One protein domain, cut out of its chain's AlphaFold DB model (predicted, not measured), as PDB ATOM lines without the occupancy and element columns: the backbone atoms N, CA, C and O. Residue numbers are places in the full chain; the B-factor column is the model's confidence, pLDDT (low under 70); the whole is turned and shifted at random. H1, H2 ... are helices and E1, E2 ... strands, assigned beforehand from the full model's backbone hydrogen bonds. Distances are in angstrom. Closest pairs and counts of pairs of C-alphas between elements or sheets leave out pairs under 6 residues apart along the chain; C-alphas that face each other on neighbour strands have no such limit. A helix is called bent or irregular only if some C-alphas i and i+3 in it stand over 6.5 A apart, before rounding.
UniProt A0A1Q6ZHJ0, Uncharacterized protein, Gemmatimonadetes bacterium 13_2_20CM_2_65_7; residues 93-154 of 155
ATOM      1  N   GLU A  93     140.111 148.814 163.781       94.00
ATOM      2  CA  GLU A  93     141.085 149.903 163.886       94.00
ATOM      3  C   GLU A  93     140.433 151.255 164.208       94.00
ATOM      4  O   GLU A  93     140.865 151.929 165.144       94.00
ATOM      5  N   ALA A  94     139.363 151.653 163.500       94.38
ATOM      6  CA  ALA A  94     138.679 152.915 163.796       94.38
ATOM      7  C   ALA A  94     138.039 152.888 165.186       94.38
ATOM      8  O   ALA A  94     138.117 153.874 165.924       94.38
ATOM      9  N   LYS A  95     137.457 151.747 165.577       95.75
ATOM     10  CA  LYS A  95     136.908 151.568 166.920       95.75
ATOM     11  C   LYS A  95     138.002 151.714 167.975       95.75
ATOM     12  O   LYS A  95     137.846 152.508 168.895       95.75
ATOM     13  N   GLU A  96     139.118 151.003 167.851       96.31
ATOM     14  CA  GLU A  96     140.239 151.092 168.794       96.31
ATOM     15  C   GLU A  96     140.830 152.502 168.868       96.31
ATOM     16  O   GLU A  96     141.128 152.996 169.958       96.31
ATOM     17  N   GLN A  97     140.950 153.186 167.731       97.25
ATOM     18  CA  GLN A  97     141.401 154.572 167.692       97.25
ATOM     19  C   GLN A  97     140.429 155.494 168.439       97.25
ATOM     20  O   GLN A  97     140.875 156.346 169.209       97.25
ATOM     21  N   PHE A  98     139.117 155.319 168.265       97.69
ATOM     22  CA  PHE A  98     138.102 156.056 169.021       97.69
ATOM     23  C   PHE A  98     138.192 155.780 170.532       97.69
ATOM     24  O   PHE A  98     138.217 156.719 171.330       97.69
ATOM     25  N   LEU A  99     138.313 154.508 170.928       97.75
ATOM     26  CA  LEU A  99     138.473 154.092 172.326       97.75
ATOM     27  C   LEU A  99     139.686 154.764 172.984       97.75
ATOM     28  O   LEU A  99     139.572 155.353 174.058       97.75
ATOM     29  N   ARG A 100     140.841 154.730 172.308       97.62
ATOM     30  CA  ARG A 100     142.076 155.375 172.778       97.62
ATOM     31  C   ARG A 100     141.923 156.893 172.873       97.62
ATOM     32  O   ARG A 100     142.265 157.468 173.898       97.62
ATOM     33  N   ARG A 101     141.375 157.537 171.834       97.25
ATOM     34  CA  ARG A 101     141.205 159.002 171.773       97.25
ATOM     35  C   ARG A 101     140.259 159.550 172.835       97.25
ATOM     36  O   ARG A 101     140.420 160.690 173.247       97.25
ATOM     37  N   THR A 102     139.270 158.763 173.248       97.06
ATOM     38  CA  THR A 102     138.262 159.179 174.233       97.06
ATOM     39  C   THR A 102     138.601 158.772 175.668       97.06
ATOM     40  O   THR A 102     137.799 159.016 176.565       97.06
ATOM     41  N   GLY A 103     139.775 158.173 175.903       97.62
ATOM     42  CA  GLY A 103     140.251 157.815 177.245       97.62
ATOM     43  C   GLY A 103     139.716 156.488 177.793       97.62
ATOM     44  O   GLY A 103     139.949 156.177 178.957       97.62
ATOM     45  N   TYR A 104     139.044 155.677 176.971       97.00
ATOM     46  CA  TYR A 104     138.470 154.388 177.371       97.00
ATOM     47  C   TYR A 104     138.976 153.248 176.469       97.00
ATOM     48  O   TYR A 104     138.181 152.639 175.748       97.00
ATOM     49  N   PRO A 105     140.283 152.910 176.494       96.38
ATOM     50  CA  PRO A 105     140.877 151.905 175.602       96.38
ATOM     51  C   PRO A 105     140.261 150.504 175.747       96.38
ATOM     52  O   PRO A 105     140.284 149.726 174.799       96.38
ATOM     53  N   HIS A 106     139.676 150.196 176.908       95.88
ATOM     54  CA  HIS A 106     139.022 148.915 177.203       95.88
ATOM     55  C   HIS A 106     137.490 148.997 177.184       95.88
ATOM     56  O   HIS A 106     136.806 148.075 177.626       95.88
ATOM     57  N   GLY A 107     136.939 150.095 176.669       95.56
ATOM     58  CA  GLY A 107     135.510 150.357 176.715       95.56
ATOM     59  C   GLY A 107     135.070 151.083 177.985       95.56
ATOM     60  O   GLY A 107     135.833 151.284 178.930       95.56
ATOM     61  N   ARG A 108     133.801 151.491 177.983       96.75
ATOM     62  CA  ARG A 108     133.160 152.219 179.076       96.75
ATOM     63  C   ARG A 108     131.943 151.428 179.545       96.75
ATOM     64  O   ARG A 108     131.049 151.135 178.756       96.75
ATOM     65  N   LYS A 109     131.904 151.061 180.828       96.94
ATOM     66  CA  LYS A 109     130.813 150.251 181.399       96.94
ATOM     67  C   LYS A 109     129.464 150.954 181.210       96.94
ATOM     68  O   LYS A 109     129.335 152.118 181.572       96.94
ATOM     69  N   GLY A 110     128.476 150.239 180.668       97.00
ATOM     70  CA  GLY A 110     127.136 150.774 180.380       97.00
ATOM     71  C   GLY A 110     127.022 151.549 179.062       97.00
ATOM     72  O   GLY A 110     125.940 152.028 178.738       97.00
ATOM     73  N   TYR A 111     128.107 151.648 178.289       97.62
ATOM     74  CA  TYR A 111     128.131 152.345 177.009       97.62
ATOM     75  C   TYR A 111     128.641 151.436 175.893       97.62
ATOM     76  O   TYR A 111     129.438 150.520 176.104       97.62
ATOM     77  N   VAL A 112     128.210 151.742 174.677       96.69
ATOM     78  CA  VAL A 112     128.700 151.161 173.434       96.69
ATOM     79  C   VAL A 112     129.240 152.265 172.531       96.69
ATOM     80  O   VAL A 112     128.879 153.433 172.666       96.69
ATOM     81  N   VAL A 113     130.143 151.883 171.630       97.12
ATOM     82  CA  VAL A 113     130.585 152.754 170.537       97.12
ATOM     83  C   VAL A 113     129.630 152.539 169.380       97.12
ATOM     84  O   VAL A 113     129.489 151.404 168.921       97.12
ATOM     85  N   ASP A 114     129.016 153.615 168.914       95.06
ATOM     86  CA  ASP A 114     128.092 153.592 167.788       95.06
ATOM     87  C   ASP A 114     128.430 154.702 166.789       95.06
ATOM     88  O   ASP A 114     129.124 155.661 167.125       95.06
ATOM     89  N   HIS A 115     127.976 154.567 165.545       94.94
ATOM     90  CA  HIS A 115     128.184 155.569 164.512       94.94
ATOM     91  C   HIS A 115     127.136 156.685 164.615       94.94
ATOM     92  O   HIS A 115     125.949 156.387 164.730       94.94
ATOM     93  N   ILE A 116     127.554 157.954 164.537       94.44
ATOM     94  CA  ILE A 116     126.652 159.125 164.568       94.44
ATOM     95  C   ILE A 116     125.716 159.072 163.354       94.44
ATOM     96  O   ILE A 116     124.494 159.107 163.485       94.44
ATOM     97  N   VAL A 117     126.303 158.944 162.161       91.25
ATOM     98  CA  VAL A 117     125.591 158.652 160.917       91.25
ATOM     99  C   VAL A 117     125.721 157.156 160.629       91.25
ATOM    100  O   VAL A 117     126.852 156.673 160.492       91.25
ATOM    101  N   PRO A 118     124.613 156.408 160.481       90.94
ATOM    102  CA  PRO A 118     124.685 154.985 160.190       90.94
ATOM    103  C   PRO A 118     125.416 154.703 158.881       90.94
ATOM    104  O   PRO A 118     125.210 155.354 157.854       90.94
ATOM    105  N   LEU A 119     126.227 153.648 158.891       90.31
ATOM    106  CA  LEU A 119     127.036 153.257 157.736       90.31
ATOM    107  C   LEU A 119     126.193 152.959 156.484       90.31
ATOM    108  O   LEU A 119     126.605 153.244 155.364       90.31
ATOM    109  N   CYS A 120     124.981 152.426 156.659       86.25
ATOM    110  CA  CYS A 120     124.056 152.150 155.555       86.25
ATOM    111  C   CYS A 120     123.510 153.411 154.871       86.25
ATOM    112  O   CYS A 120     122.986 153.323 153.765       86.25
ATOM    113  N   ALA A 121     123.622 154.563 155.532       86.25
ATOM    114  CA  ALA A 121     123.220 155.867 155.026       86.25
ATOM    115  C   ALA A 121     124.413 156.668 154.481       86.25
ATOM    116  O   ALA A 121     124.305 157.873 154.288       86.25
ATOM    117  N   GLY A 122     125.560 156.012 154.260       86.56
ATOM    118  CA  GLY A 122     126.789 156.664 153.808       86.56
ATOM    119  C   GLY A 122     127.666 157.198 154.941       86.56
ATOM    120  O   GLY A 122     128.634 157.904 154.667       86.56
ATOM    121  N   GLY A 123     127.361 156.851 156.195       90.62
ATOM    122  CA  GLY A 123     128.205 157.177 157.338       90.62
ATOM    123  C   GLY A 123     129.636 156.667 157.173       90.62
ATOM    124  O   GLY A 123     129.880 155.586 156.620       90.62
ATOM    125  N   ALA A 124     130.585 157.455 157.672       90.50
ATOM    126  CA  ALA A 124     131.989 157.090 157.660       90.50
ATOM    127  C   ALA A 124     132.300 156.037 158.716       90.50
ATOM    128  O   ALA A 124     131.856 156.142 159.859       90.50
ATOM    129  N   ASP A 125     133.118 155.053 158.364       92.38
ATOM    130  CA  ASP A 125     133.664 154.120 159.343       92.38
ATOM    131  C   ASP A 125     134.983 154.659 159.905       92.38
ATOM    132  O   ASP A 125     136.068 154.169 159.606       92.38
ATOM    133  N   ALA A 126     134.879 155.757 160.652       92.88
ATOM    134  CA  ALA A 126     136.007 156.509 161.189       92.88
ATOM    135  C   ALA A 126     135.678 157.037 162.593       92.88
ATOM    136  O   ALA A 126     134.504 157.295 162.873       92.88
ATOM    137  N   PRO A 127     136.678 157.307 163.457       95.19
ATOM    138  CA  PRO A 127     136.416 157.825 164.801       95.19
ATOM    139  C   PRO A 127     135.680 159.167 164.815       95.19
ATOM    140  O   PRO A 127     135.037 159.496 165.801       95.19
ATOM    141  N   SER A 128     135.789 159.957 163.741       94.69
ATOM    142  CA  SER A 128     135.055 161.220 163.586       94.69
ATOM    143  C   SER A 128     133.542 161.029 163.466       94.69
ATOM    144  O   SER A 128     132.801 161.971 163.712       94.69
ATOM    145  N   ASN A 129     133.092 159.831 163.092       95.88
ATOM    146  CA  ASN A 129     131.688 159.454 163.002       95.88
ATOM    147  C   ASN A 129     131.313 158.432 164.085       95.88
ATOM    148  O   ASN A 129     130.334 157.720 163.923       95.88
ATOM    149  N   MET A 130     132.088 158.314 165.165       96.75
ATOM    150  CA  MET A 130     131.785 157.432 166.293       96.75
ATOM    151  C   MET A 130     131.416 158.256 167.528       96.75
ATOM    152  O   MET A 130     131.941 159.347 167.741       96.75
ATOM    153  N   GLN A 131     130.524 157.721 168.354       97.31
ATOM    154  CA  GLN A 131     130.098 158.315 169.614       97.31
ATOM    155  C   GLN A 131     129.943 157.251 170.699       97.31
ATOM    156  O   GLN A 131     129.659 156.084 170.428       97.31
ATOM    157  N   TRP A 132     130.098 157.679 171.951       97.69
ATOM    158  CA  TRP A 132     129.637 156.904 173.093       97.69
ATOM    159  C   TRP A 132     128.124 157.021 173.199       97.69
ATOM    160  O   TRP A 132     127.587 158.125 173.167       97.69
ATOM    161  N   GLN A 133     127.452 155.891 173.365       96.88
ATOM    162  CA  GLN A 133     126.012 155.842 173.569       96.88
ATOM    163  C   GLN A 133     125.675 154.844 174.669       96.88
ATOM    164  O   GLN A 133     126.372 153.839 174.814       96.88
ATOM    165  N   THR A 134     124.646 155.114 175.471       97.75
ATOM    166  CA  THR A 134     124.193 154.133 176.467       97.75
ATOM    167  C   THR A 134     123.636 152.893 175.768       97.75
ATOM    168  O   THR A 134     123.182 152.949 174.622       97.75
ATOM    169  N   VAL A 135     123.676 151.744 176.440       95.38
ATOM    170  CA  VAL A 135     123.153 150.489 175.873       95.38
ATOM    171  C   VAL A 135     121.662 150.611 175.533       95.38
ATOM    172  O   VAL A 135     121.201 150.061 174.532       95.38
ATOM    173  N   GLU A 136     120.905 151.331 176.353       95.75
ATOM    174  CA  GLU A 136     119.478 151.579 176.172       95.75
ATOM    175  C   GLU A 136     119.215 152.439 174.931       95.75
ATOM    176  O   GLU A 136     118.419 152.052 174.072       95.75
ATOM    177  N   GLU A 137     119.917 153.567 174.792       94.50
ATOM    178  CA  GLU A 137     119.784 154.458 173.635       94.50
ATOM    179  C   GLU A 137     120.221 153.774 172.337       94.50
ATOM    180  O   GLU A 137     119.541 153.909 171.321       94.50
ATOM    181  N   ALA A 138     121.297 152.983 172.372       93.75
ATOM    182  CA  ALA A 138     121.777 152.245 171.207       93.75
ATOM    183  C   ALA A 138     120.715 151.262 170.687       93.75
ATOM    184  O   ALA A 138     120.474 151.179 169.487       93.75
ATOM    185  N   LYS A 139     119.979 150.580 171.578       93.12
ATOM    186  CA  LYS A 139     118.856 149.710 171.175       93.12
ATOM    187  C   LYS A 139     117.708 150.492 170.538       93.12
ATOM    188  O   LYS A 139     117.041 149.989 169.630       93.12
ATOM    189  N   VAL A 140     117.420 151.695 171.039       94.81
ATOM    190  CA  VAL A 140     116.390 152.566 170.454       94.81
ATOM    191  C   VAL A 140     116.818 153.005 169.055       94.81
ATOM    192  O   VAL A 140     116.031 152.857 168.116       94.81
ATOM    193  N   LYS A 141     118.069 153.447 168.908       90.94
ATOM    194  CA  LYS A 141     118.674 153.850 167.637       90.94
ATOM    195  C   LYS A 141     118.700 152.701 166.632       90.94
ATOM    196  O   LYS A 141     118.162 152.860 165.544       90.94
ATOM    197  N   ASP A 142     119.167 151.515 167.016       91.00
ATOM    198  CA  ASP A 142     119.204 150.318 166.162       91.00
ATOM    199  C   ASP A 142     117.845 150.005 165.507       91.00
ATOM    200  O   ASP A 142     117.772 149.590 164.343       91.00
ATOM    201  N   ARG A 143     116.737 150.206 166.237       90.06
ATOM    202  CA  ARG A 143     115.382 150.012 165.690       90.06
ATOM    203  C   ARG A 143     115.044 151.045 164.617       90.06
ATOM    204  O   ARG A 143     114.503 150.672 163.576       90.06
ATOM    205  N   GLN A 144     115.367 152.314 164.854       89.56
ATOM    206  CA  GLN A 144     115.134 153.406 163.903       89.56
ATOM    207  C   GLN A 144     116.026 153.257 162.663       89.56
ATOM    208  O   GLN A 144     115.559 153.364 161.526       89.56
ATOM    209  N   GLU A 145     117.295 152.915 162.869       89.50
ATOM    210  CA  GLU A 145     118.267 152.729 161.800       89.50
ATOM    211  C   GLU A 145     117.942 151.533 160.920       89.50
ATOM    212  O   GLU A 145     118.145 151.603 159.713       89.50
ATOM    213  N   ARG A 146     117.360 150.457 161.461       87.06
ATOM    214  CA  ARG A 146     116.904 149.329 160.638       87.06
ATOM    215  C   ARG A 146     115.906 149.770 159.565       87.06
ATOM    216  O   ARG A 146     116.023 149.336 158.419       87.06
ATOM    217  N   ALA A 147     114.956 150.636 159.919       86.50
ATOM    218  CA  ALA A 147     113.992 151.182 158.966       86.50
ATOM    219  C   ALA A 147     114.673 152.105 157.944       86.50
ATOM    220  O   ALA A 147     114.401 152.014 156.745       86.50
ATOM    221  N   LEU A 148     115.601 152.948 158.399       85.69
ATOM    222  CA  LEU A 148     116.370 153.845 157.539       85.69
ATOM    223  C   LEU A 148     117.248 153.070 156.541       85.69
ATOM    224  O   LEU A 148     117.150 153.285 155.338       85.69
ATOM    225  N   CYS A 149     118.020 152.090 157.010       81.88
ATOM    226  CA  CYS A 149     118.843 151.224 156.172       81.88
ATOM    227  C   CYS A 149     118.016 150.420 155.164       81.88
ATOM    228  O   CYS A 149     118.476 150.190 154.047       81.88
ATOM    229  N   ALA A 150     116.812 149.973 155.536       82.94
ATOM    230  CA  ALA A 150     115.917 149.287 154.607       82.94
ATOM    231  C   ALA A 150     115.467 150.212 153.464       82.94
ATOM    232  O   ALA A 150     115.361 149.762 152.324       82.94
ATOM    233  N   ARG A 151     115.252 151.505 153.746       81.62
ATOM    234  CA  ARG A 151     114.939 152.516 152.724       81.62
ATOM    235  C   ARG A 151     116.144 152.824 151.838       81.62
ATOM    236  O   ARG A 151     115.982 152.844 150.626       81.62
ATOM    237  N   SER A 152     117.339 152.982 152.411       72.81
ATOM    238  CA  SER A 152     118.571 153.296 151.662       72.81
ATOM    239  C   SER A 152     119.076 152.161 150.762       72.81
ATOM    240  O   SER A 152     119.972 152.372 149.952       72.81
ATOM    241  N   ARG A 153     118.535 150.944 150.907       68.38
ATOM    242  CA  ARG A 153     118.840 149.779 150.056       68.38
ATOM    243  C   ARG A 153     117.892 149.624 148.862       68.38
ATOM    244  O   ARG A 153     118.056 148.670 148.104       68.38
ATOM    245  N   ARG A 154     116.881 150.488 148.725       58.38
ATOM    246  CA  ARG A 154     115.978 150.468 147.567       58.38
ATOM    247  C   ARG A 154     116.710 151.064 146.350       58.38
ATOM    248  O   ARG A 154     117.365 152.087 146.538       58.38
TER     249      ARG A 154
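Overview. This is residues 93 to 154 of the 155 residues of an uncharacterized protein of Gemmatimonadetes bacterium 13_2_20CM_2_65_7 (UniProt A0A1Q6ZHJ0). A two-stranded antiparallel hairpin, E1 and E2, forms the middle of a flat domain, with the short helix H1 at one side of it and the first part of the long helix H2 at the other. H2 folds back straight from the end of E2 and runs on past the hairpin, while a long loop, residues 116 to 129, joins the two strands. The printed part has 62 residues, with two named helices and two named strands in the order H1, E1, E2, H2 along the chain; the class is mixed, helices and strands. The sheet's order is E1 - E2, antiparallel. The whole is only just compact, close to loose, with a radius of gyration of the C-alphas of 12.3 A, and the C-alphas span 38 by 23 by 12 A along their three main axes.

Arrangement. The sheet is made of E1, residues 111 to 115, and E2, residues 130 to 134, a hairpin of antiparallel neighbour strands whose N-to-C directions stand at 142 degrees. The C-alphas of Tyr 111 and Thr 134 face each other at 4.4 A, and so do those of His 115 and Met 130, also at 4.4 A. Across the pair, N 112 and O 133 are within hydrogen-bond range at 2.8 A, and so are N 131 and O 114 at 2.8 A. H1, residues 93 to 101, comes closest to E2 with the C-alphas of Phe 98 and Met 130, 7.0 A apart. Its closest C-alphas to E1 are those of Lys 95 and Val 113, 7.4 A apart. Residues 94 to 99 of H1 make its pairs of C-alphas within 10 A of the sheet, 9 with E2 and 6 with E1. H2, residues 135 to 152, follows E2 by a tight link with 0 residues between them. The closest C-alphas of H2 and E1 are those of Val 135 and Tyr 111, 5.4 A apart. Residues 135 to 142 of H2 make its pairs of C-alphas within 10 A of the sheet, 15 with E1 and 4 with E2. H1 and H2 are apart. In H1 every O i to N i+4 pair is within hydrogen-bond range; in H2 13 of 14 are.

Along the chain. H1 begins at Glu 93, with its C-alpha at (141.085, 149.903, 163.886), and ends at Arg 101, 12.0 A away from C-alpha to C-alpha. E1 runs from Tyr 111, with its C-alpha at (128.131, 152.345, 177.009), to His 115, a length of 12.9 A. E2 runs from Met 130 to Thr 134, a length of 13.1 A. H2 runs from Val 135 to Ser 152, a length of 24.8 A, and ends with C-alpha 152 at (118.571, 153.296, 151.662). H2 has a kink of 32 degrees near residue 144, but it is not bent.

Size, cuts and confidence. The two C-alphas farthest apart are those of Gly 103 and Arg 154, at 39.0 A; the first and last printed C-alphas, those of Glu 93 and Arg 154, are 29.9 A apart. The printed part runs from residue 93 to residue 154 of a chain of 155 residues and has no cut. The link from H1 to E1, 9 residues, is short, and the link from E1 to E2, 14 residues, is long. The C-alphas of residues 116 to 129, the long stretch with no named element, lie 6 to 13 A from the mean of the C-alphas. The mean pLDDT of the printed part of the model is 92.1; residues 153 to 154 are under 70, and the mean of H2 is 89.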